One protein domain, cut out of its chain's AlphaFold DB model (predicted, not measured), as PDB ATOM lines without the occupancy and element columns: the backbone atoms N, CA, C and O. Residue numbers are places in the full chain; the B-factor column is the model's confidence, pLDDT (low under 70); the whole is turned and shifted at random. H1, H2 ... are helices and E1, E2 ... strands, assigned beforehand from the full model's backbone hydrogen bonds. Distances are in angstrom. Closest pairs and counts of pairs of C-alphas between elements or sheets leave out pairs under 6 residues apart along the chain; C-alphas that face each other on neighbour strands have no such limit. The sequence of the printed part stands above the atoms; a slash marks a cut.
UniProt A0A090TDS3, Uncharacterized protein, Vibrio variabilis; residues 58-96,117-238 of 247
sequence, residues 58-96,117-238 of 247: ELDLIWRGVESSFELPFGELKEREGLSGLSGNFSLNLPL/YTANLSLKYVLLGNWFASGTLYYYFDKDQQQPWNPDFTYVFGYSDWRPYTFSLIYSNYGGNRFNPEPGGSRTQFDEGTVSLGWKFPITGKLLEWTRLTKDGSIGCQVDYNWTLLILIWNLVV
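This is residues 58 to 96 and 117 to 238 of the 247 residues of an uncharacterized protein of Vibrio variabilis (UniProt A0A090TDS3). One broad sheet of eight strands, twisted and curled like part of a barrel, makes the body, and it stays open between its edge strands E1 and E8. Three small helices lie at its margins: H1 grazes it near E5 and E6, H2 sits by one end of E2, and H3 lies beyond the ends of E6 and E7, while the long links 141 to 152 and 174 to 193 lie at the opposite ends of the strands. The 161 printed residues run H1 H2 E1 E2 E3 E4 E5 E6 H3 E7 E8, of mixed class, helices and strands; the sheet's order is E1 to E8, antiparallel throughout. The whole is loose, with a radius of gyration of the C-alphas of 19.7 A and spans of 57 by 42 by 34 A.

H1, residues 58 to 67, only grazes the sheet, with its residues 62 to 67. H2, residues 76 to 79, is apart from H1 and not on the sheet. E1, residues 86 to 93, is an edge strand, antiparallel to E2, residues 118 to 128, with N 89 and O 122 2.8 A apart. The closest C-alphas of H2 and E2 are those of Leu 77 and Leu 128, 7.0 A apart. E2 begins a meander, each strand the antiparallel neighbour of the one before, that goes on through E3, residues 131 to 140, E4, residues 153 to 159, E5, residues 167 to 173, and E6, residues 194 to 202. Within hydrogen-bond range are N 123 and O 135 at 2.8 A, N 134 and O 156 at 2.7 A, N 157 and O 171 at 2.9 A, and N 196 and O 170 at 2.7 A. The closest C-alphas of H1 and E5 are those of Val 66 and Phe 167, 6.6 A apart; H1 and E6 are near each other, with 5 pairs of C-alphas within 10 A. H3, residues 206 to 211, is not on the sheet. E7, residues 220 to 228, is antiparallel to E6, with N 197 and O 225 2.8 A apart, and forms a hairpin with the edge strand E8, residues 231 to 235, where N 231 and O 228 are 3.0 A apart. In H1 and H3 every O i to N i+4 pair is within hydrogen-bond range; H2 is too short for such a pair.

H1 begins at C-alpha 58 (-19.631, 26.534, -25.629) and is 14.2 A long. E2 measures 32.1 A and E3 30.4 A. E8 ends at C-alpha 235 (-35.160, 26.111, -4.349).

The C-alphas farthest apart, those of Pro 183 and Lys 215, are 61.1 A apart. Residues 97 to 116 are not printed; C-alphas 96 and 117 are 9.4 A apart across the cut. The links E3 to E4 and E5 to E6 are long. Residues 204 to 219 and 229 to 238 are under pLDDT 70.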
ATOM      1  N   GLU A  58     -18.576  26.603 -26.660       77.38
ATOM      2  CA  GLU A  58     -19.631  26.534 -25.629       77.38
ATOM      3  C   GLU A  58     -19.944  27.912 -25.023       77.38
ATOM      4  O   GLU A  58     -21.103  28.233 -24.758       77.38
ATOM      5  N   LEU A  59     -18.923  28.757 -24.863       82.06
ATOM      6  CA  LEU A  59     -19.088  30.122 -24.375       82.06
ATOM      7  C   LEU A  59     -19.914  30.977 -25.337       82.06
ATOM      8  O   LEU A  59     -20.769  31.727 -24.874       82.06
ATOM      9  N   ASP A  60     -19.724  30.827 -26.647       85.62
ATOM     10  CA  ASP A  60     -20.515  31.543 -27.655       85.62
ATOM     11  C   ASP A  60     -21.978  31.080 -27.629       85.62
ATOM     12  O   ASP A  60     -22.904  31.889 -27.735       85.62
ATOM     13  N   LEU A  61     -22.208  29.778 -27.412       83.50
ATOM     14  CA  LEU A  61     -23.554  29.225 -27.233       83.50
ATOM     15  C   LEU A  61     -24.238  29.802 -25.988       83.50
ATOM     16  O   LEU A  61     -25.410  30.184 -26.062       83.50
ATOM     17  N   ILE A  62     -23.514  29.864 -24.864       86.19
ATOM     18  CA  ILE A  62     -24.010  30.414 -23.600       86.19
ATOM     19  C   ILE A  62     -24.336  31.894 -23.769       86.19
ATOM     20  O   ILE A  62     -25.460  32.302 -23.482       86.19
ATOM     21  N   TRP A  63     -23.386  32.688 -24.266       88.12
ATOM     22  CA  TRP A  63     -23.560  34.128 -24.419       88.12
ATOM     23  C   TRP A  63     -24.713  34.467 -25.341       88.12
ATOM     24  O   TRP A  63     -25.549  35.285 -24.979       88.12
ATOM     25  N   ARG A  64     -24.861  33.760 -26.458       87.12
ATOM     26  CA  ARG A  64     -26.011  33.956 -27.339       87.12
ATOM     27  C   ARG A  64     -27.340  33.590 -26.673       87.12
ATOM     28  O   ARG A  64     -28.353  34.245 -26.918       87.12
ATOM     29  N   GLY A  65     -27.377  32.547 -25.843       85.88
ATOM     30  CA  GLY A  65     -28.566  32.213 -25.049       85.88
ATOM     31  C   GLY A  65     -28.924  33.326 -24.059       85.88
ATOM     32  O   GLY A  65     -30.083  33.729 -23.953       85.88
ATOM     33  N   VAL A  66     -27.914  33.886 -23.395       88.75
ATOM     34  CA  VAL A  66     -28.069  35.012 -22.469       88.75
ATOM     35  C   VAL A  66     -28.522  36.276 -23.202       88.75
ATOM     36  O   VAL A  66     -29.472  36.914 -22.763       88.75
ATOM     37  N   GLU A  67     -27.911  36.611 -24.334       88.56
ATOM     38  CA  GLU A  67     -28.232  37.802 -25.132       88.56
ATOM     39  C   GLU A  67     -29.620  37.728 -25.773       88.56
ATOM     40  O   GLU A  67     -30.330  38.728 -25.820       88.56
ATOM     41  N   SER A  68     -30.035  36.542 -26.229       87.69
ATOM     42  CA  SER A  68     -31.383  36.330 -26.775       87.69
ATOM     43  C   SER A  68     -32.462  36.176 -25.695       87.69
ATOM     44  O   SER A  68     -33.654  36.086 -26.008       87.69
ATOM     45  N   SER A  69     -32.078  36.154 -24.414       89.38
ATOM     46  CA  SER A  69     -33.042  36.184 -23.316       89.38
ATOM     47  C   SER A  69     -33.741  37.540 -23.284       89.38
ATOM     48  O   SER A  69     -33.114  38.585 -23.418       89.38
ATOM     49  N   PHE A  70     -35.056  37.525 -23.075       90.38
ATOM     50  CA  PHE A  70     -35.915  38.717 -23.082       90.38
ATOM     51  C   PHE A  70     -36.016  39.447 -24.430       90.38
ATOM     52  O   PHE A  70     -36.587  40.538 -24.478       90.38
ATOM     53  N   GLU A  71     -35.538  38.845 -25.524       86.38
ATOM     54  CA  GLU A  71     -35.684  39.404 -26.869       86.38
ATOM     55  C   GLU A  71     -37.164  39.652 -27.213       86.38
ATOM     56  O   GLU A  71     -38.055  38.861 -26.879       86.38
ATOM     57  N   LEU A  72     -37.428  40.785 -27.871       85.44
ATOM     58  CA  LEU A  72     -38.760  41.217 -28.288       85.44
ATOM     59  C   LEU A  72     -38.881  41.091 -29.815       85.44
ATOM     60  O   LEU A  72     -38.457  42.002 -30.534       85.44
ATOM     61  N   PRO A  73     -39.471  40.003 -30.342       82.69
ATOM     62  CA  PRO A  73     -39.609  39.799 -31.782       82.69
ATOM     63  C   PRO A  73     -40.754  40.641 -32.365       82.69
ATOM     64  O   PRO A  73     -41.791  40.125 -32.772       82.69
ATOM     65  N   PHE A  74     -40.582  41.966 -32.442       79.00
ATOM     66  CA  PHE A  74     -41.604  42.893 -32.956       79.00
ATOM     67  C   PHE A  74     -42.092  42.577 -34.385       79.00
ATOM     68  O   PHE A  74     -43.142  43.075 -34.790       79.00
ATOM     69  N   GLY A  75     -41.359  41.756 -35.148       76.94
ATOM     70  CA  GLY A  75     -41.811  41.221 -36.435       76.94
ATOM     71  C   GLY A  75     -43.076  40.364 -36.318       76.94
ATOM     72  O   GLY A  75     -44.002  40.549 -37.103       76.94
ATOM     73  N   GLU A  76     -43.179  39.528 -35.280       73.81
ATOM     74  CA  GLU A  76     -44.327  38.632 -35.051       73.81
ATOM     75  C   GLU A  76     -45.634  39.393 -34.789       73.81
ATOM     76  O   GLU A  76     -46.721  38.923 -35.120       73.81
ATOM     77  N   LEU A  77     -45.546  40.596 -34.215       71.31
ATOM     78  CA  LEU A  77     -46.708  41.445 -33.932       71.31
ATOM     79  C   LEU A  77     -47.463  41.855 -35.199       71.31
ATOM     80  O   LEU A  77     -48.668  42.078 -35.129       71.31
ATOM     81  N   LYS A  78     -46.773  41.966 -36.341       71.31
ATOM     82  CA  LYS A  78     -47.398  42.336 -37.622       71.31
ATOM     83  C   LYS A  78     -48.118  41.167 -38.288       71.31
ATOM     84  O   LYS A  78     -49.028  41.400 -39.073       71.31
ATOM     85  N   GLU A  79     -47.701  39.943 -37.986       73.06
ATOM     86  CA  GLU A  79     -48.231  38.710 -38.581       73.06
ATOM     87  C   GLU A  79     -49.307  38.052 -37.706       73.06
ATOM     88  O   GLU A  79     -50.034  37.167 -38.154       73.06
ATOM     89  N   ARG A  80     -49.436  38.485 -36.447       70.00
ATOM     90  CA  ARG A  80     -50.451  37.980 -35.526       70.00
ATOM     91  C   ARG A  80     -51.833  38.532 -35.831       70.00
ATOM     92  O   ARG A  80     -52.122  39.706 -35.609       70.00
ATOM     93  N   GLU A  81     -52.731  37.633 -36.213       76.81
ATOM     94  CA  GLU A  81     -54.157  37.921 -36.320       76.81
ATOM     95  C   GLU A  81     -54.915  37.481 -35.053       76.81
ATOM     96  O   GLU A  81     -54.732  36.373 -34.533       76.81
ATOM     97  N   GLY A  82     -55.795  38.353 -34.552       75.19
ATOM     98  CA  GLY A  82     -56.786  38.040 -33.517       75.19
ATOM     99  C   GLY A  82     -56.213  37.527 -32.188       75.19
ATOM    100  O   GLY A  82     -55.378  38.168 -31.555       75.19
ATOM    101  N   LEU A  83     -56.716  36.375 -31.734       81.38
ATOM    102  CA  LEU A  83     -56.368  35.740 -30.453       81.38
ATOM    103  C   LEU A  83     -55.288  34.652 -30.604       81.38
ATOM    104  O   LEU A  83     -55.196  33.749 -29.770       81.38
ATOM    105  N   SER A  84     -54.474  34.714 -31.662       77.06
ATOM    106  CA  SER A  84     -53.350  33.794 -31.867       77.06
ATOM    107  C   SER A  84     -52.347  33.920 -30.708       77.06
ATOM    108  O   SER A  84     -51.690  34.940 -30.517       77.06
ATOM    109  N   GLY A  85     -52.289  32.888 -29.859       84.31
ATOM    110  CA  GLY A  85     -51.519  32.885 -28.608       84.31
ATOM    111  C   GLY A  85     -52.365  32.834 -27.330       84.31
ATOM    112  O   GLY A  85     -51.795  32.668 -26.250       84.31
ATOM    113  N   LEU A  86     -53.696  32.936 -27.431       92.06
ATOM    114  CA  LEU A  86     -54.609  32.633 -26.329       92.06
ATOM    115  C   LEU A  86     -54.804  31.120 -26.213       92.06
ATOM    116  O   LEU A  86     -55.140  30.431 -27.172       92.06
ATOM    117  N   SER A  87     -54.635  30.614 -25.003       93.81
ATOM    118  CA  SER A  87     -54.925  29.240 -24.614       93.81
ATOM    119  C   SER A  87     -55.678  29.256 -23.292       93.81
ATOM    120  O   SER A  87     -55.585  30.219 -22.530       93.81
ATOM    121  N   GLY A  88     -56.448  28.213 -23.011       95.19
ATOM    122  CA  GLY A  88     -57.235  28.173 -21.791       95.19
ATOM    123  C   GLY A  88     -57.685  26.778 -21.408       95.19
ATOM    124  O   GLY A  88     -57.649  25.854 -22.217       95.19
ATOM    125  N   ASN A  89     -58.101  26.638 -20.157       96.00
ATOM    126  CA  ASN A  89     -58.727  25.439 -19.627       96.00
ATOM    127  C   ASN A  89     -59.913  25.811 -18.740       96.00
ATOM    128  O   ASN A  89     -59.930  26.868 -18.113       96.00
ATOM    129  N   PHE A  90     -60.888  24.914 -18.687       96.69
ATOM    130  CA  PHE A  90     -62.017  24.993 -17.777       96.69
ATOM    131  C   PHE A  90     -62.116  23.674 -17.012       96.69
ATOM    132  O   PHE A  90     -61.997  22.605 -17.611       96.69
ATOM    133  N   SER A  91     -62.316  23.741 -15.698       94.81
ATOM    134  CA  SER A  91     -62.388  22.557 -14.837       94.81
ATOM    135  C   SER A  91     -63.463  22.705 -13.768       94.81
ATOM    136  O   SER A  91     -63.616  23.785 -13.203       94.81
ATOM    137  N   LEU A  92     -64.140  21.607 -13.438       94.94
ATOM    138  CA  LEU A  92     -65.086  21.515 -12.328       94.94
ATOM    139  C   LEU A  92     -64.550  20.530 -11.286       94.94
ATOM    140  O   LEU A  92     -64.168  19.414 -11.632       94.94
ATOM    141  N   ASN A  93     -64.542  20.929 -10.019       90.81
ATOM    142  CA  ASN A  93     -64.231  20.070  -8.883       90.81
ATOM    143  C   ASN A  93     -65.524  19.774  -8.123       90.81
ATOM    144  O   ASN A  93     -66.179  20.695  -7.628       90.81
ATOM    145  N   LEU A  94     -65.899  18.495  -8.079       89.94
ATOM    146  CA  LEU A  94     -67.141  18.028  -7.475       89.94
ATOM    147  C   LEU A  94     -66.837  17.024  -6.355       89.94
ATOM    148  O   LEU A  94     -66.797  15.818  -6.619       89.94
ATOM    149  N   PRO A  95     -66.595  17.481  -5.112       84.31
ATOM    150  CA  PRO A  95     -66.414  16.573  -3.989       84.31
ATOM    151  C   PRO A  95     -67.686  15.753  -3.737       84.31
ATOM    152  O   PRO A  95     -68.809  16.259  -3.787       84.31
ATOM    153  N   LEU A  96     -67.500  14.461  -3.461       82.94
ATOM    154  CA  LEU A  96     -68.593  13.519  -3.177       82.94
ATOM    155  C   LEU A  96     -69.039  13.550  -1.709       82.94
ATOM    156  O   LEU A  96     -70.101  13.037  -1.368       82.94
ATOM    157  N   TYR A 117     -67.572  22.750  -3.836       90.06
ATOM    158  CA  TYR A 117     -67.704  22.675  -5.283       90.06
ATOM    159  C   TYR A 117     -66.992  23.891  -5.880       90.06
ATOM    160  O   TYR A 117     -67.252  25.028  -5.476       90.06
ATOM    161  N   THR A 118     -66.096  23.681  -6.844       91.94
ATOM    162  CA  THR A 118     -65.360  24.795  -7.467       91.94
ATOM    163  C   THR A 118     -65.340  24.681  -8.979       91.94
ATOM    164  O   THR A 118     -65.058  23.613  -9.518       91.94
ATOM    165  N   ALA A 119     -65.581  25.786  -9.674       95.62
ATOM    166  CA  ALA A 119     -65.326  25.907 -11.103       95.62
ATOM    167  C   ALA A 119     -64.104  26.797 -11.328       95.62
ATOM    168  O   ALA A 119     -64.022  27.879 -10.752       95.62
ATOM    169  N   ASN A 120     -63.181  26.363 -12.183       95.88
ATOM    170  CA  ASN A 120     -61.971  27.116 -12.493       95.88
ATOM    171  C   ASN A 120     -61.899  27.390 -13.992       95.88
ATOM    172  O   ASN A 120     -62.146  26.492 -14.799       95.88
ATOM    173  N   LEU A 121     -61.517  28.608 -14.356       97.62
ATOM    174  CA  LEU A 121     -61.234  29.018 -15.728       97.62
ATOM    175  C   LEU A 121     -59.824  29.594 -15.769       97.62
ATOM    176  O   LEU A 121     -59.594  30.665 -15.216       97.62
ATOM    177  N   SER A 122     -58.890  28.914 -16.427       97.06
ATOM    178  CA  SER A 122     -57.544  29.450 -16.643       97.06
ATOM    179  C   SER A 122     -57.385  29.913 -18.077       97.06
ATOM    180  O   SER A 122     -57.747  29.195 -19.004       97.06
ATOM    181  N   LEU A 123     -56.790  31.083 -18.261       97.12
ATOM    182  CA  LEU A 123     -56.456  31.657 -19.555       97.12
ATOM    183  C   LEU A 123     -54.984  32.053 -19.542       97.12
ATOM    184  O   LEU A 123     -54.526  32.694 -18.600       97.12
ATOM    185  N   LYS A 124     -54.251  31.706 -20.595       95.94
ATOM    186  CA  LYS A 124     -52.879  32.142 -20.844       95.94
ATOM    187  C   LYS A 124     -52.809  32.777 -22.219       95.94
ATOM    188  O   LYS A 124     -53.163  32.147 -23.211       95.94
ATOM    189  N   TYR A 125     -52.301  33.995 -22.271       94.06
ATOM    190  CA  TYR A 125     -52.055  34.737 -23.489       94.06
ATOM    191  C   TYR A 125     -50.559  34.990 -23.654       94.06
ATOM    192  O   TYR A 125     -49.920  35.609 -22.805       94.06
ATOM    193  N   VAL A 126     -49.989  34.495 -24.747       91.56
ATOM    194  CA  VAL A 126     -48.626  34.845 -25.159       91.56
ATOM    195  C   VAL A 126     -48.691  36.218 -25.818       91.56
ATOM    196  O   VAL A 126     -49.395  36.358 -26.809       91.56
ATOM    197  N   LEU A 127     -47.987  37.213 -25.284       87.81
ATOM    198  CA  LEU A 127     -48.015  38.612 -25.728       87.81
ATOM    199  C   LEU A 127     -47.108  38.841 -26.944       87.81
ATOM    200  O   LEU A 127     -47.549  39.405 -27.940       87.81
ATOM    201  N   LEU A 128     -45.852  38.397 -26.850       86.56
ATOM    202  CA  LEU A 128     -44.829  38.567 -27.882       86.56
ATOM    203  C   LEU A 128     -43.675  37.588 -27.641       86.56
ATOM    204  O   LEU A 128     -43.117  37.589 -26.542       86.56
ATOM    205  N   GLY A 129     -43.302  36.773 -28.632       85.69
ATOM    206  CA  GLY A 129     -42.292  35.731 -28.449       85.69
ATOM    207  C   GLY A 129     -42.596  34.857 -27.228       85.69
ATOM    208  O   GLY A 129     -43.650  34.229 -27.140       85.69
ATOM    209  N   ASN A 130     -41.698  34.878 -26.242       90.25
ATOM    210  CA  ASN A 130     -41.822  34.108 -24.999       90.25
ATOM    211  C   ASN A 130     -42.421  34.897 -23.815       90.25
ATOM    212  O   ASN A 130     -42.500  34.374 -22.697       90.25
ATOM    213  N   TRP A 131     -42.859  36.141 -24.039       92.69
ATOM    214  CA  TRP A 131     -43.605  36.918 -23.050       92.69
ATOM    215  C   TRP A 131     -45.050  36.448 -22.971       92.69
ATOM    216  O   TRP A 131     -45.724  36.292 -23.989       92.69
ATOM    217  N   PHE A 132     -45.562  36.265 -21.760       94.81
ATOM    218  CA  PHE A 132     -46.930  35.825 -21.538       94.81
ATOM    219  C   PHE A 132     -47.551  36.472 -20.302       94.81
ATOM    220  O   PHE A 132     -46.867  36.871 -19.361       94.81
ATOM    221  N   ALA A 133     -48.877  36.503 -20.306       96.88
ATOM    222  CA  ALA A 133     -49.708  36.719 -19.137       96.88
ATOM    223  C   ALA A 133     -50.664  35.532 -18.994       96.88
ATOM    224  O   ALA A 133     -51.118  34.955 -19.979       96.88
ATOM    225  N   SER A 134     -50.961  35.139 -17.771       96.88
ATOM    226  CA  SER A 134     -51.875  34.058 -17.445       96.88
ATOM    227  C   SER A 134     -52.691  34.457 -16.236       96.88
ATOM    228  O   SER A 134     -52.184  35.111 -15.329       96.88
ATOM    229  N   GLY A 135     -53.943  34.035 -16.194       97.19
ATOM    230  CA  GLY A 135     -54.787  34.189 -15.025       97.19
ATOM    231  C   GLY A 135     -55.721  33.008 -14.872       97.19
ATOM    232  O   GLY A 135     -56.135  32.409 -15.864       97.19
ATOM    233  N   THR A 136     -56.051  32.684 -13.629       97.12
ATOM    234  CA  THR A 136     -57.057  31.674 -13.307       97.12
ATOM    235  C   THR A 136     -58.129  32.304 -12.446       97.12
ATOM    236  O   THR A 136     -57.823  32.976 -11.467       97.12
ATOM    237  N   LEU A 137     -59.383  32.098 -12.824       97.06
ATOM    238  CA  LEU A 137     -60.558  32.501 -12.071       97.06
ATOM    239  C   LEU A 137     -61.117  31.286 -11.344       97.06
ATOM    240  O   LEU A 137     -61.237  30.219 -11.948       97.06
ATOM    241  N   TYR A 138     -61.493  31.471 -10.085       94.94
ATOM    242  CA  TYR A 138     -62.077  30.451  -9.228       94.94
ATOM    243  C   TYR A 138     -63.470  30.895  -8.801       94.94
ATOM    244  O   TYR A 138     -63.669  31.973  -8.238       94.94
ATOM    245  N   TYR A 139     -64.451  30.041  -9.055       94.00
ATOM    246  CA  TYR A 139     -65.812  30.217  -8.592       94.00
ATOM    247  C   TYR A 139     -66.138  29.137  -7.570       94.00
ATOM    248  O   TYR A 139     -66.198  27.952  -7.893       94.00
ATOM    249  N   TYR A 140     -66.356  29.573  -6.335       91.62
ATOM    250  CA  TYR A 140     -66.785  28.739  -5.221       91.62
ATOM    251  C   TYR A 140     -68.306  28.807  -5.133       91.62
ATOM    252  O   TYR A 140     -68.859  29.900  -4.988       91.62
ATOM    253  N   PHE A 141     -68.978  27.661  -5.256       89.75
ATOM    254  CA  PHE A 141     -70.444  27.619  -5.219       89.75
ATOM    255  C   PHE A 141     -70.981  27.894  -3.814       89.75
ATOM    256  O   PHE A 141     -72.020  28.537  -3.681       89.75
ATOM    257  N   ASP A 142     -70.260  27.452  -2.783       87.19
ATOM    258  CA  ASP A 142     -70.549  27.787  -1.393       87.19
ATOM    259  C   ASP A 142     -69.541  28.832  -0.890       87.19
ATOM    260  O   ASP A 142     -68.361  28.539  -0.690       87.19
ATOM    261  N   LYS A 143     -69.989  30.079  -0.725       83.19
ATOM    262  CA  LYS A 143     -69.126  31.184  -0.285       83.19
ATOM    263  C   LYS A 143     -68.716  31.059   1.183       83.19
ATOM    264  O   LYS A 143     -67.598  31.445   1.513       83.19
ATOM    265  N   ASP A 144     -69.543  30.442   2.023       81.12
ATOM    266  CA  ASP A 144     -69.272  30.272   3.457       81.12
ATOM    267  C   ASP A 144     -68.171  29.229   3.709       81.12
ATOM    268  O   ASP A 144     -67.566  29.159   4.778       81.12
ATOM    269  N   GLN A 145     -67.876  28.415   2.696       80.94
ATOM    270  CA  GLN A 145     -66.787  27.443   2.695       80.94
ATOM    271  C   GLN A 145     -65.472  27.985   2.113       80.94
ATOM    272  O   GLN A 145     -64.469  27.262   2.053       80.94
ATOM    273  N   GLN A 146     -65.443  29.231   1.638       85.44
ATOM    274  CA  GLN A 146     -64.250  29.825   1.046       85.44
ATOM    275  C   GLN A 146     -63.288  30.317   2.139       85.44
ATOM    276  O   GLN A 146     -63.610  31.207   2.916       85.44
ATOM    277  N   GLN A 147     -62.076  29.757   2.182       83.00
ATOM    278  CA  GLN A 147     -61.061  30.151   3.163       83.00
ATOM    279  C   GLN A 147     -60.415  31.503   2.822       83.00
ATOM    280  O   GLN A 147     -60.323  31.836   1.635       83.00
ATOM    281  N   PRO A 148     -59.874  32.250   3.808       80.06
ATOM    282  CA  PRO A 148     -59.197  33.530   3.575       80.06
ATOM    283  C   PRO A 148     -58.051  33.467   2.554       80.06
ATOM    284  O   PRO A 148     -57.880  34.404   1.778       80.06
ATOM    285  N   TRP A 149     -57.333  32.344   2.484       81.94
ATOM    286  CA  TRP A 149     -56.245  32.097   1.526       81.94
ATOM    287  C   TRP A 149     -56.697  31.474   0.193       81.94
ATOM    288  O   TRP A 149     -55.855  31.218  -0.659       81.94
ATOM    289  N   ASN A 150     -57.992  31.198  -0.005       88.25
ATOM    290  CA  ASN A 150     -58.533  30.674  -1.266       88.25
ATOM    291  C   ASN A 150     -58.925  31.838  -2.191       88.25
ATOM    292  O   ASN A 150     -60.014  32.383  -1.992       88.25
ATOM    293  N   PRO A 151     -58.114  32.236  -3.184       91.94
ATOM    294  CA  PRO A 151     -58.400  33.416  -3.993       91.94
ATOM    295  C   PRO A 151     -59.588  33.239  -4.933       91.94
ATOM    296  O   PRO A 151     -59.871  32.141  -5.394       91.94
ATOM    297  N   ASP A 152     -60.226  34.348  -5.298       94.44
ATOM    298  CA  ASP A 152     -61.163  34.394  -6.424       94.44
ATOM    299  C   ASP A 152     -60.427  34.377  -7.773       94.44
ATOM    300  O   ASP A 152     -60.968  33.917  -8.779       94.44
ATOM    301  N   PHE A 153     -59.194  34.892  -7.817       95.38
ATOM    302  CA  PHE A 153     -58.367  34.876  -9.018       95.38
ATOM    303  C   PHE A 153     -56.867  34.858  -8.713       95.38
ATOM    304  O   PHE A 153     -56.397  35.384  -7.708       95.38
ATOM    305  N   THR A 154     -56.094  34.287  -9.624       96.25
ATOM    306  CA  THR A 154     -54.629  34.299  -9.594       96.25
ATOM    307  C   THR A 154     -54.115  34.822 -10.919       96.25
ATOM    308  O   THR A 154     -54.816  34.772 -11.934       96.25
ATOM    309  N   TYR A 155     -52.906  35.366 -10.916       96.00
ATOM    310  CA  TYR A 155     -52.309  35.908 -12.125       96.00
ATOM    311  C   TYR A 155     -50.798  35.719 -12.130       96.00
ATOM    312  O   TYR A 155     -50.125  35.759 -11.101       96.00
ATOM    313  N   VAL A 156     -50.275  35.491 -13.326       96.56
ATOM    314  CA  VAL A 156     -48.867  35.251 -13.604       96.56
ATOM    315  C   VAL A 156     -48.515  36.021 -14.861       96.56
ATOM    316  O   VAL A 156     -49.251  35.976 -15.841       96.56
ATOM    317  N   PHE A 157     -47.385  36.704 -14.876       96.38
ATOM    318  CA  PHE A 157     -46.863  37.300 -16.098       96.38
ATOM    319  C   PHE A 157     -45.349  37.216 -16.108       96.38
ATOM    320  O   PHE A 157     -44.705  37.184 -15.060       96.38
ATOM    321  N   GLY A 158     -44.766  37.174 -17.296       95.88
ATOM    322  CA  GLY A 158     -43.321  37.138 -17.421       95.88
ATOM    323  C   GLY A 158     -42.848  36.603 -18.753       95.88
ATOM    324  O   GLY A 158     -43.609  36.484 -19.712       95.88
ATOM    325  N   TYR A 159     -41.571  36.265 -18.776       94.69
ATOM    326  CA  TYR A 159     -40.857  35.696 -19.898       94.69
ATOM    327  C   TYR A 159     -40.402  34.286 -19.528       94.69
ATOM    328  O   TYR A 159     -39.710  34.096 -18.526       94.69
ATOM    329  N   SER A 160     -40.799  33.293 -20.323       90.44
ATOM    330  CA  SER A 160     -40.391  31.901 -20.118       90.44
ATOM    331  C   SER A 160     -39.935  31.293 -21.429       90.44
ATOM    332  O   SER A 160     -40.748  30.962 -22.291       90.44
ATOM    333  N   ASP A 161     -38.623  31.148 -21.561       87.56
ATOM    334  CA  ASP A 161     -37.987  30.517 -22.706       87.56
ATOM    335  C   ASP A 161     -37.497  29.129 -22.312       87.56
ATOM    336  O   ASP A 161     -36.904  28.953 -21.254       87.56
ATOM    337  N   TRP A 162     -37.790  28.122 -23.125       81.81
ATOM    338  CA  TRP A 162     -37.390  26.740 -22.873       81.81
ATOM    339  C   TRP A 162     -35.992  26.421 -23.412       81.81
ATOM    340  O   TRP A 162     -35.436  25.384 -23.042       81.81
ATOM    341  N   ARG A 163     -35.435  27.276 -24.280       85.19
ATOM    342  CA  ARG A 163     -34.146  27.054 -24.939       85.19
ATOM    343  C   ARG A 163     -33.011  26.971 -23.905       85.19
ATOM    344  O   ARG A 163     -33.040  27.685 -22.898       85.19
ATOM    345  N   PRO A 164     -31.996  26.118 -24.131       84.56
ATOM    346  CA  PRO A 164     -30.832  26.058 -23.254       84.56
ATOM    347  C   PRO A 164     -30.107  27.408 -23.211       84.56
ATOM    348  O   PRO A 164     -30.134  28.168 -24.176       84.56
ATOM    349  N   TYR A 165     -29.461  27.682 -22.081       87.00
ATOM    350  CA  TYR A 165     -28.708  28.903 -21.778       87.00
ATOM    351  C   TYR A 165     -29.530  30.194 -21.720       87.00
ATOM    352  O   TYR A 165     -28.953  31.274 -21.625       87.00
ATOM    353  N   THR A 166     -30.861  30.102 -21.720       89.06
ATOM    354  CA  THR A 166     -31.737  31.270 -21.594       89.06
ATOM    355  C   THR A 166     -32.177  31.513 -20.154       89.06
ATOM    356  O   THR A 166     -32.257  30.595 -19.323       89.06
ATOM    357  N   PHE A 167     -32.484  32.774 -19.861       92.94
ATOM    358  CA  PHE A 167     -33.122  33.189 -18.624       92.94
ATOM    359  C   PHE A 167     -34.647  33.179 -18.740       92.94
ATOM    360  O   PHE A 167     -35.241  33.317 -19.808       92.94
ATOM    361  N   SER A 168     -35.315  33.024 -17.607       93.31
ATOM    362  CA  SER A 168     -36.755  33.205 -17.462       93.31
ATOM    363  C   SER A 168     -37.024  34.084 -16.258       93.31
ATOM    364  O   SER A 168     -36.434  33.873 -15.207       93.31
ATOM    365  N   LEU A 169     -37.906  35.065 -16.415       95.44
ATOM    366  CA  LEU A 169     -38.300  35.983 -15.353       95.44
ATOM    367  C   LEU A 169     -39.815  35.968 -15.256       95.44
ATOM    368  O   LEU A 169     -40.496  36.363 -16.200       95.44
ATOM    369  N   ILE A 170     -40.342  35.499 -14.135       95.81
ATOM    370  CA  ILE A 170     -41.775  35.290 -13.952       95.81
ATOM    371  C   ILE A 170     -42.198  35.933 -12.642       95.81
ATOM    372  O   ILE A 170     -41.594  35.682 -11.609       95.81
ATOM    373  N   TYR A 171     -43.258  36.727 -12.669       95.31
ATOM    374  CA  TYR A 171     -43.971  37.132 -11.469       95.31
ATOM    375  C   TYR A 171     -45.248  36.303 -11.350       95.31
ATOM    376  O   TYR A 171     -46.051  36.258 -12.284       95.31
ATOM    377  N   SER A 172     -45.441  35.671 -10.197       94.81
ATOM    378  CA  SER A 172     -46.606  34.845  -9.890       94.81
ATOM    379  C   SER A 172     -47.279  35.326  -8.613       94.81
ATOM    380  O   SER A 172     -46.629  35.428  -7.574       94.81
ATOM    381  N   ASN A 173     -48.586  35.573  -8.666       93.81
ATOM    382  CA  ASN A 173     -49.383  35.899  -7.493       93.81
ATOM    383  C   ASN A 173     -50.529  34.895  -7.329       93.81
ATOM    384  O   ASN A 173     -51.502  34.885  -8.089       93.81
ATOM    385  N   TYR A 174     -50.370  34.055  -6.309       90.62
ATOM    386  CA  TYR A 174     -51.356  33.077  -5.851       90.62
ATOM    387  C   TYR A 174     -51.944  33.454  -4.483       90.62
ATOM    388  O   TYR A 174     -52.562  32.611  -3.837       90.62
ATOM    389  N   GLY A 175     -51.713  34.695  -4.038       86.06
ATOM    390  CA  GLY A 175     -52.200  35.224  -2.767       86.06
ATOM    391  C   GLY A 175     -53.719  35.345  -2.728       86.06
ATOM    392  O   GLY A 175     -54.392  35.065  -3.718       86.06
ATOM    393  N   GLY A 176     -54.273  35.777  -1.594       84.81
ATOM    394  CA  GLY A 176     -55.720  35.790  -1.319       84.81
ATOM    395  C   GLY A 176     -56.530  36.858  -2.072       84.81
ATOM    396  O   GLY A 176     -57.266  37.613  -1.442       84.81
ATOM    397  N   ASN A 177     -56.403  36.964  -3.397       91.00
ATOM    398  CA  ASN A 177     -57.054  38.004  -4.201       91.00
ATOM    399  C   ASN A 177     -58.585  37.839  -4.239       91.00
ATOM    400  O   ASN A 177     -59.099  36.726  -4.361       91.00
ATOM    401  N   ARG A 178     -59.325  38.953  -4.174       91.69
ATOM    402  CA  ARG A 178     -60.796  38.990  -4.057       91.69
ATOM    403  C   ARG A 178     -61.409  39.954  -5.060       91.69
ATOM    404  O   ARG A 178     -60.941  41.084  -5.205       91.69
ATOM    405  N   PHE A 179     -62.520  39.570  -5.686       90.50
ATOM    406  CA  PHE A 179     -63.304  40.519  -6.487       90.50
ATOM    407  C   PHE A 179     -64.037  41.537  -5.611       90.50
ATOM    408  O   PHE A 179     -64.108  42.720  -5.959       90.50
ATOM    409  N   ASN A 180     -64.557  41.078  -4.471       88.12
ATOM    410  CA  ASN A 180     -65.279  41.895  -3.504       88.12
ATOM    411  C   ASN A 180     -64.722  41.660  -2.089       88.12
ATOM    412  O   ASN A 180     -65.258  40.821  -1.365       88.12
ATOM    413  N   PRO A 181     -63.610  42.321  -1.719       85.94
ATOM    414  CA  PRO A 181     -63.042  42.203  -0.380       85.94
ATOM    415  C   PRO A 181     -63.954  42.848   0.674       85.94
ATOM    416  O   PRO A 181     -64.763  43.725   0.366       85.94
ATOM    417  N   GLU A 182     -63.792  42.435   1.931       83.62
ATOM    418  CA  GLU A 182     -64.421  43.103   3.074       83.62
ATOM    419  C   GLU A 182     -63.963  44.572   3.187       83.62
ATOM    420  O   GLU A 182     -62.892  44.926   2.680       83.62
ATOM    421  N   PRO A 183     -64.741  45.457   3.840       83.38
ATOM    422  CA  PRO A 183     -64.362  46.856   4.014       83.38
ATOM    423  C   PRO A 183     -62.965  47.004   4.639       83.38
ATOM    424  O   PRO A 183     -62.725  46.556   5.755       83.38
ATOM    425  N   GLY A 184     -62.045  47.649   3.916       81.56
ATOM    426  CA  GLY A 184     -60.642  47.811   4.322       81.56
ATOM    427  C   GLY A 184     -59.678  46.753   3.768       81.56
ATOM    428  O   GLY A 184     -58.470  46.924   3.899       81.56
ATOM    429  N   GLY A 185     -60.180  45.704   3.111       80.25
ATOM    430  CA  GLY A 185     -59.370  44.713   2.403       80.25
ATOM    431  C   GLY A 185     -58.978  45.151   0.988       80.25
ATOM    432  O   GLY A 185     -59.727  45.839   0.290       80.25
ATOM    433  N   SER A 186     -57.801  44.716   0.538       83.88
ATOM    434  CA  SER A 186     -57.337  44.926  -0.838       83.88
ATOM    435  C   SER A 186     -57.909  43.878  -1.797       83.88
ATOM    436  O   SER A 186     -58.071  42.712  -1.453       83.88
ATOM    437  N   ARG A 187     -58.180  44.285  -3.047       86.25
ATOM    438  CA  ARG A 187     -58.605  43.363  -4.122       86.25
ATOM    439  C   ARG A 187     -57.494  42.418  -4.564       86.25
ATOM    440  O   ARG A 187     -57.760  41.283  -4.945       86.25
ATOM    441  N   THR A 188     -56.263  42.912  -4.542       87.25
ATOM    442  CA  THR A 188     -55.063  42.148  -4.868       87.25
ATOM    443  C   THR A 188     -54.014  42.361  -3.790       87.25
ATOM    444  O   THR A 188     -53.841  43.486  -3.318       87.25
ATOM    445  N   GLN A 189     -53.327  41.292  -3.410       83.56
ATOM    446  CA  GLN A 189     -52.229  41.331  -2.448       83.56
ATOM    447  C   GLN A 189     -50.913  41.199  -3.205       83.56
ATOM    448  O   GLN A 189     -50.338  40.117  -3.310       83.56
ATOM    449  N   PHE A 190     -50.477  42.291  -3.838       85.31
ATOM    450  CA  PHE A 190     -49.303  42.283  -4.720       85.31
ATOM    451  C   PHE A 190     -48.010  41.892  -3.980       85.31
ATOM    452  O   PHE A 190     -47.124  41.254  -4.538       85.31
ATOM    453  N   ASP A 191     -47.918  42.240  -2.706       84.81
ATOM    454  CA  ASP A 191     -46.835  41.898  -1.788       84.81
ATOM    455  C   ASP A 191     -46.740  40.398  -1.454       84.81
ATOM    456  O   ASP A 191     -45.660  39.909  -1.128       84.81
ATOM    457  N   GLU A 192     -47.820  39.636  -1.630       86.31
ATOM    458  CA  GLU A 192     -47.805  38.168  -1.535       86.31
ATOM    459  C   GLU A 192     -47.285  37.491  -2.822       86.31
ATOM    460  O   GLU A 192     -47.208  36.264  -2.917       86.31
ATOM    461  N   GLY A 193     -46.925  38.276  -3.842       89.56
ATOM    462  CA  GLY A 193     -46.371  37.778  -5.095       89.56
ATOM    463  C   GLY A 193     -44.925  37.295  -4.982       89.56
ATOM    464  O   GLY A 193     -44.149  37.743  -4.138       89.56
ATOM    465  N   THR A 194     -44.545  36.390  -5.884       93.44
ATOM    466  CA  THR A 194     -43.181  35.860  -6.007       93.44
ATOM    467  C   THR A 194     -42.612  36.172  -7.385       93.44
ATOM    468  O   THR A 194     -43.231  35.860  -8.402       93.44
ATOM    469  N   VAL A 195     -41.421  36.765  -7.412       93.88
ATOM    470  CA  VAL A 195     -40.583  36.918  -8.603       93.88
ATOM    471  C   VAL A 195     -39.620  35.735  -8.684       93.88
ATOM    472  O   VAL A 195     -38.837  35.509  -7.767       93.88
ATOM    473  N   SER A 196     -39.647  35.008  -9.791       94.00
ATOM    474  CA  SER A 196     -38.790  33.861 -10.077       94.00
ATOM    475  C   SER A 196     -37.844  34.196 -11.227       94.00
ATOM    476  O   SER A 196     -38.305  34.514 -12.325       94.00
ATOM    477  N   LEU A 197     -36.535  34.106 -10.990       94.19
ATOM    478  CA  LEU A 197     -35.493  34.188 -12.010       94.19
ATOM    479  C   LEU A 197     -34.878  32.801 -12.206       94.19
ATOM    480  O   LEU A 197     -34.201  32.293 -11.316       94.19
ATOM    481  N   GLY A 198     -35.110  32.206 -13.371       92.19
ATOM    482  CA  GLY A 198     -34.613  30.884 -13.735       92.19
ATOM    483  C   GLY A 198     -33.524  30.960 -14.799       92.19
ATOM    484  O   GLY A 198     -33.679  31.699 -15.768       92.19
ATOM    485  N   TRP A 199     -32.462  30.169 -14.667       90.12
ATOM    486  CA  TRP A 199     -31.474  29.949 -15.728       90.12
ATOM    487  C   TRP A 199     -31.480  28.490 -16.158       90.12
ATOM    488  O   TRP A 199     -31.376  27.598 -15.314       90.12
ATOM    489  N   LYS A 200     -31.613  28.247 -17.464       87.38
ATOM    490  CA  LYS A 200     -31.664  26.899 -18.033       87.38
ATOM    491  C   LYS A 200     -30.315  26.497 -18.597       87.38
ATOM    492  O   LYS A 200     -29.709  27.253 -19.344       87.38
ATOM    493  N   PHE A 201     -29.886  25.276 -18.326       83.44
ATOM    494  CA  PHE A 201     -28.645  24.722 -18.857       83.44
ATOM    495  C   PHE A 201     -28.825  23.225 -19.144       83.44
ATOM    496  O   PHE A 201     -29.533  22.535 -18.407       83.44
ATOM    497  N   PRO A 202     -28.248  22.694 -20.228       78.31
ATOM    498  CA  PRO A 202     -28.249  21.263 -20.483       78.31
ATOM    499  C   PRO A 202     -27.283  20.551 -19.524       78.31
ATOM    500  O   PRO A 202     -26.238  21.093 -19.168       78.31
ATOM    501  N   ILE A 203     -27.601  19.318 -19.124       71.75
ATOM    502  CA  ILE A 203     -26.600  18.441 -18.498       71.75
ATOM    503  C   ILE A 203     -25.741  17.838 -19.608       71.75
ATOM    504  O   ILE A 203     -26.270  17.182 -20.505       71.75
ATOM    505  N   THR A 204     -24.423  17.994 -19.508       67.44
ATOM    506  CA  THR A 204     -23.438  17.356 -20.393       67.44
ATOM    507  C   THR A 204     -22.595  16.321 -19.631       67.44
ATOM    508  O   THR A 204     -22.503  16.334 -18.400       67.44
ATOM    509  N   GLY A 205     -22.002  15.365 -20.356       68.62
ATOM    510  CA  GLY A 205     -21.054  14.381 -19.813       68.62
ATOM    511  C   GLY A 205     -21.660  13.086 -19.242       68.62
ATOM    512  O   GLY A 205     -22.815  12.743 -19.477       68.62
ATOM    513  N   LYS A 206     -20.856  12.340 -18.467       61.25
ATOM    514  CA  LYS A 206     -21.148  10.960 -18.001       61.25
ATOM    515  C   LYS A 206     -22.456  10.798 -17.212       61.25
ATOM    516  O   LYS A 206     -23.044   9.719 -17.195       61.25
ATOM    517  N   LEU A 207     -22.929  11.860 -16.556       63.47
ATOM    518  CA  LEU A 207     -24.202  11.849 -15.828       63.47
ATOM    519  C   LEU A 207     -25.406  11.766 -16.786       63.47
ATOM    520  O   LEU A 207     -26.414  11.130 -16.471       63.47
ATOM    521  N   LEU A 208     -25.286  12.370 -17.972       66.25
ATOM    522  CA  LEU A 208     -26.284  12.285 -19.031       66.25
ATOM    523  C   LEU A 208     -26.335  10.860 -19.597       66.25
ATOM    524  O   LEU A 208     -27.417  10.298 -19.718       66.25
ATOM    525  N   GLU A 209     -25.183  10.240 -19.868       65.69
ATOM    526  CA  GLU A 209     -25.111   8.860 -20.379       65.69
ATOM    527  C   GLU A 209     -25.793   7.851 -19.448       65.69
ATOM    528  O   GLU A 209     -26.514   6.973 -19.913       65.69
ATOM    529  N   TRP A 210     -25.627   8.006 -18.132       67.62
ATOM    530  CA  TRP A 210     -26.269   7.132 -17.147       67.62
ATOM    531  C   TRP A 210     -27.791   7.336 -17.034       67.62
ATOM    532  O   TRP A 210     -28.520   6.406 -16.696       67.62
ATOM    533  N   THR A 211     -28.297   8.543 -17.312       66.56
ATOM    534  CA  THR A 211     -29.717   8.904 -17.113       66.56
ATOM    535  C   THR A 211     -30.546   8.959 -18.400       66.56
ATOM    536  O   THR A 211     -31.777   9.132 -18.338       66.56
ATOM    537  N   ARG A 212     -29.890   8.791 -19.555       66.25
ATOM    538  CA  ARG A 212     -30.476   8.750 -20.897       66.25
ATOM    539  C   ARG A 212     -31.200   7.431 -21.161       66.25
ATOM    540  O   ARG A 212     -30.623   6.355 -21.073       66.25
ATOM    541  N   LEU A 213     -32.471   7.537 -21.551       66.19
ATOM    542  CA  LEU A 213     -33.280   6.411 -22.040       66.19
ATOM    543  C   LEU A 213     -33.104   6.189 -23.553       66.19
ATOM    544  O   LEU A 213     -33.284   5.077 -24.041       66.19
ATOM    545  N   THR A 214     -32.741   7.239 -24.293       66.50
ATOM    546  CA  THR A 214     -32.569   7.239 -25.751       66.50
ATOM    547  C   THR A 214     -31.277   7.956 -26.143       66.50
ATOM    548  O   THR A 214     -30.797   8.832 -25.421       66.50
ATOM    549  N   LYS A 215     -30.706   7.578 -27.296       57.84
ATOM    550  CA  LYS A 215     -29.420   8.108 -27.790       57.84
ATOM    551  C   LYS A 215     -29.479   9.600 -28.146       57.84
ATOM    552  O   LYS A 215     -28.490  10.295 -27.945       57.84
ATOM    553  N   ASP A 216     -30.650  10.093 -28.550       61.00
ATOM    554  CA  ASP A 216     -30.870  11.496 -28.933       61.00
ATOM    555  C   ASP A 216     -31.534  12.338 -27.829       61.00
ATOM    556  O   ASP A 216     -31.732  13.539 -27.986       61.00
ATOM    557  N   GLY A 217     -31.873  11.738 -26.681       58.81
ATOM    558  CA  GLY A 217     -32.546  12.451 -25.597       58.81
ATOM    559  C   GLY A 217     -31.631  13.495 -24.957       58.81
ATOM    560  O   GLY A 217     -30.515  13.171 -24.556       58.81
ATOM    561  N   SER A 218     -32.083  14.738 -24.830       66.06
ATOM    562  CA  SER A 218     -31.412  15.772 -24.036       66.06
ATOM    563  C   SER A 218     -32.102  15.926 -22.678       66.06
ATOM    564  O   SER A 218     -33.302  15.681 -22.542       66.06
ATOM    565  N   ILE A 219     -31.338  16.300 -21.650       68.06
ATOM    566  CA  ILE A 219     -31.881  16.638 -20.331       68.06
ATOM    567  C   ILE A 219     -31.541  18.098 -20.053       68.06
ATOM    568  O   ILE A 219     -30.376  18.452 -19.878       68.06
ATOM    569  N   GLY A 220     -32.573  18.939 -20.022       71.75
ATOM    570  CA  GLY A 220     -32.469  20.307 -19.528       71.75
ATOM    571  C   GLY A 220     -32.533  20.338 -18.003       71.75
ATOM    572  O   GLY A 220     -33.291  19.588 -17.392       71.75
ATOM    573  N   CYS A 221     -31.743  21.208 -17.394       79.94
ATOM    574  CA  CYS A 221     -31.827  21.583 -15.990       79.94
ATOM    575  C   CYS A 221     -32.090  23.077 -15.855       79.94
ATOM    576  O   CYS A 221     -31.874  23.851 -16.789       79.94
ATOM    577  N   GLN A 222     -32.578  23.469 -14.683       84.06
ATOM    578  CA  GLN A 222     -32.866  24.852 -14.351       84.06
ATOM    579  C   GLN A 222     -32.449  25.128 -12.906       84.06
ATOM    580  O   GLN A 222     -32.642  24.287 -12.028       84.06
ATOM    581  N   VAL A 223     -31.851  26.294 -12.667       88.44
ATOM    582  CA  VAL A 223     -31.698  26.856 -11.319       88.44
ATOM    583  C   VAL A 223     -32.640  28.040 -11.199       88.44
ATOM    584  O   VAL A 223     -32.630  28.903 -12.072       88.44
ATOM    585  N   ASP A 224     -33.414  28.084 -10.114       87.44
ATOM    586  CA  ASP A 224     -34.411  29.117  -9.857       87.44
ATOM    587  C   ASP A 224     -34.102  29.904  -8.585       87.44
ATOM    588  O   ASP A 224     -33.977  29.352  -7.490       87.44
ATOM    589  N   TYR A 225     -34.054  31.224  -8.717       89.38
ATOM    590  CA  TYR A 225     -34.071  32.150  -7.597       89.38
ATOM    591  C   TYR A 225     -35.485  32.696  -7.416       89.38
ATOM    592  O   TYR A 225     -36.022  33.323  -8.327       89.38
ATOM    593  N   ASN A 226     -36.090  32.463  -6.250       89.75
ATOM    594  CA  ASN A 226     -37.449  32.903  -5.946       89.75
ATOM    595  C   ASN A 226     -37.423  33.961  -4.844       89.75
ATOM    596  O   ASN A 226     -36.938  33.729  -3.735       89.75
ATOM    597  N   TRP A 227     -37.977  35.125  -5.148       87.25
ATOM    598  CA  TRP A 227     -38.105  36.232  -4.220       87.25
ATOM    599  C   TRP A 227     -39.577  36.560  -4.001       87.25
ATOM    600  O   TRP A 227     -40.236  37.106  -4.885       87.25
ATOM    601  N   THR A 228     -40.092  36.221  -2.821       85.19
ATOM    602  CA  THR A 228     -41.409  36.665  -2.359       85.19
ATOM    603  C   THR A 228     -41.212  37.939  -1.546       85.19
ATOM    604  O   THR A 228     -40.308  38.006  -0.712       85.19
ATOM    605  N   LEU A 229     -42.046  38.960  -1.762       68.75
ATOM    606  CA  LEU A 229     -41.846  40.281  -1.146       68.75
ATOM    607  C   LEU A 229     -41.843  40.239   0.400       68.75
ATOM    608  O   LEU A 229     -41.301  41.140   1.035       68.75
ATOM    609  N   LEU A 230     -42.376  39.165   0.994       62.25
ATOM    610  CA  LEU A 230     -42.406  38.924   2.436       62.25
ATOM    611  C   LEU A 230     -41.398  37.860   2.940       62.25
ATOM    612  O   LEU A 230     -41.109  37.822   4.135       62.25
ATOM    613  N   ILE A 231     -40.881  36.971   2.074       52.62
ATOM    614  CA  ILE A 231     -40.071  35.786   2.447       52.62
ATOM    615  C   ILE A 231     -39.052  35.452   1.339       52.62
ATOM    616  O   ILE A 231     -39.382  35.421   0.157       52.62
ATOM    617  N   LEU A 232     -37.806  35.134   1.704       41.50
ATOM    618  CA  LEU A 232     -36.765  34.707   0.757       41.50
ATOM    619  C   LEU A 232     -36.617  33.175   0.783       41.50
ATOM    620  O   LEU A 232     -36.329  32.616   1.842       41.50
ATOM    621  N   ILE A 233     -36.813  32.489  -0.354       46.88
ATOM    622  CA  ILE A 233     -36.731  31.018  -0.456       46.88
ATOM    623  C   ILE A 233     -35.841  30.617  -1.642       46.88
ATOM    624  O   ILE A 233     -36.120  30.955  -2.790       46.88
ATOM    625  N   TRP A 234     -34.790  29.838  -1.376       39.09
ATOM    626  CA  TRP A 234     -33.950  29.217  -2.407       39.09
ATOM    627  C   TRP A 234     -34.430  27.789  -2.682       39.09
ATOM    628  O   TRP A 234     -34.474  26.982  -1.758       39.09
ATOM    629  N   ASN A 235     -34.758  27.460  -3.937       41.59
ATOM    630  CA  ASN A 235     -35.160  26.111  -4.349       41.59
ATOM    631  C   ASN A 235     -34.396  25.689  -5.610       41.59
ATOM    632  O   ASN A 235     -34.383  26.416  -6.597       41.59
ATOM    633  N   LEU A 236     -33.809  24.490  -5.601       39.47
ATOM    634  CA  LEU A 236     -33.294  23.835  -6.803       39.47
ATOM    635  C   LEU A 236     -34.366  22.871  -7.323       39.47
ATOM    636  O   LEU A 236     -34.696  21.901  -6.639       39.47
ATOM    637  N   VAL A 237     -34.902  23.119  -8.519       42.53
ATOM    638  CA  VAL A 237     -35.895  22.239  -9.151       42.53
ATOM    639  C   VAL A 237     -35.281  21.585 -10.388       42.53
ATOM    640  O   VAL A 237     -35.011  22.237 -11.390       42.53
ATOM    641  N   VAL A 238     -35.089  20.265 -10.338       36.53
ATOM    642  CA  VAL A 238     -34.625  19.476 -11.490       36.53
ATOM    643  C   VAL A 238     -35.842  18.981 -12.271       36.53
ATOM    644  O   VAL A 238     -36.496  18.017 -11.877       36.53
TER     645      VAL A 238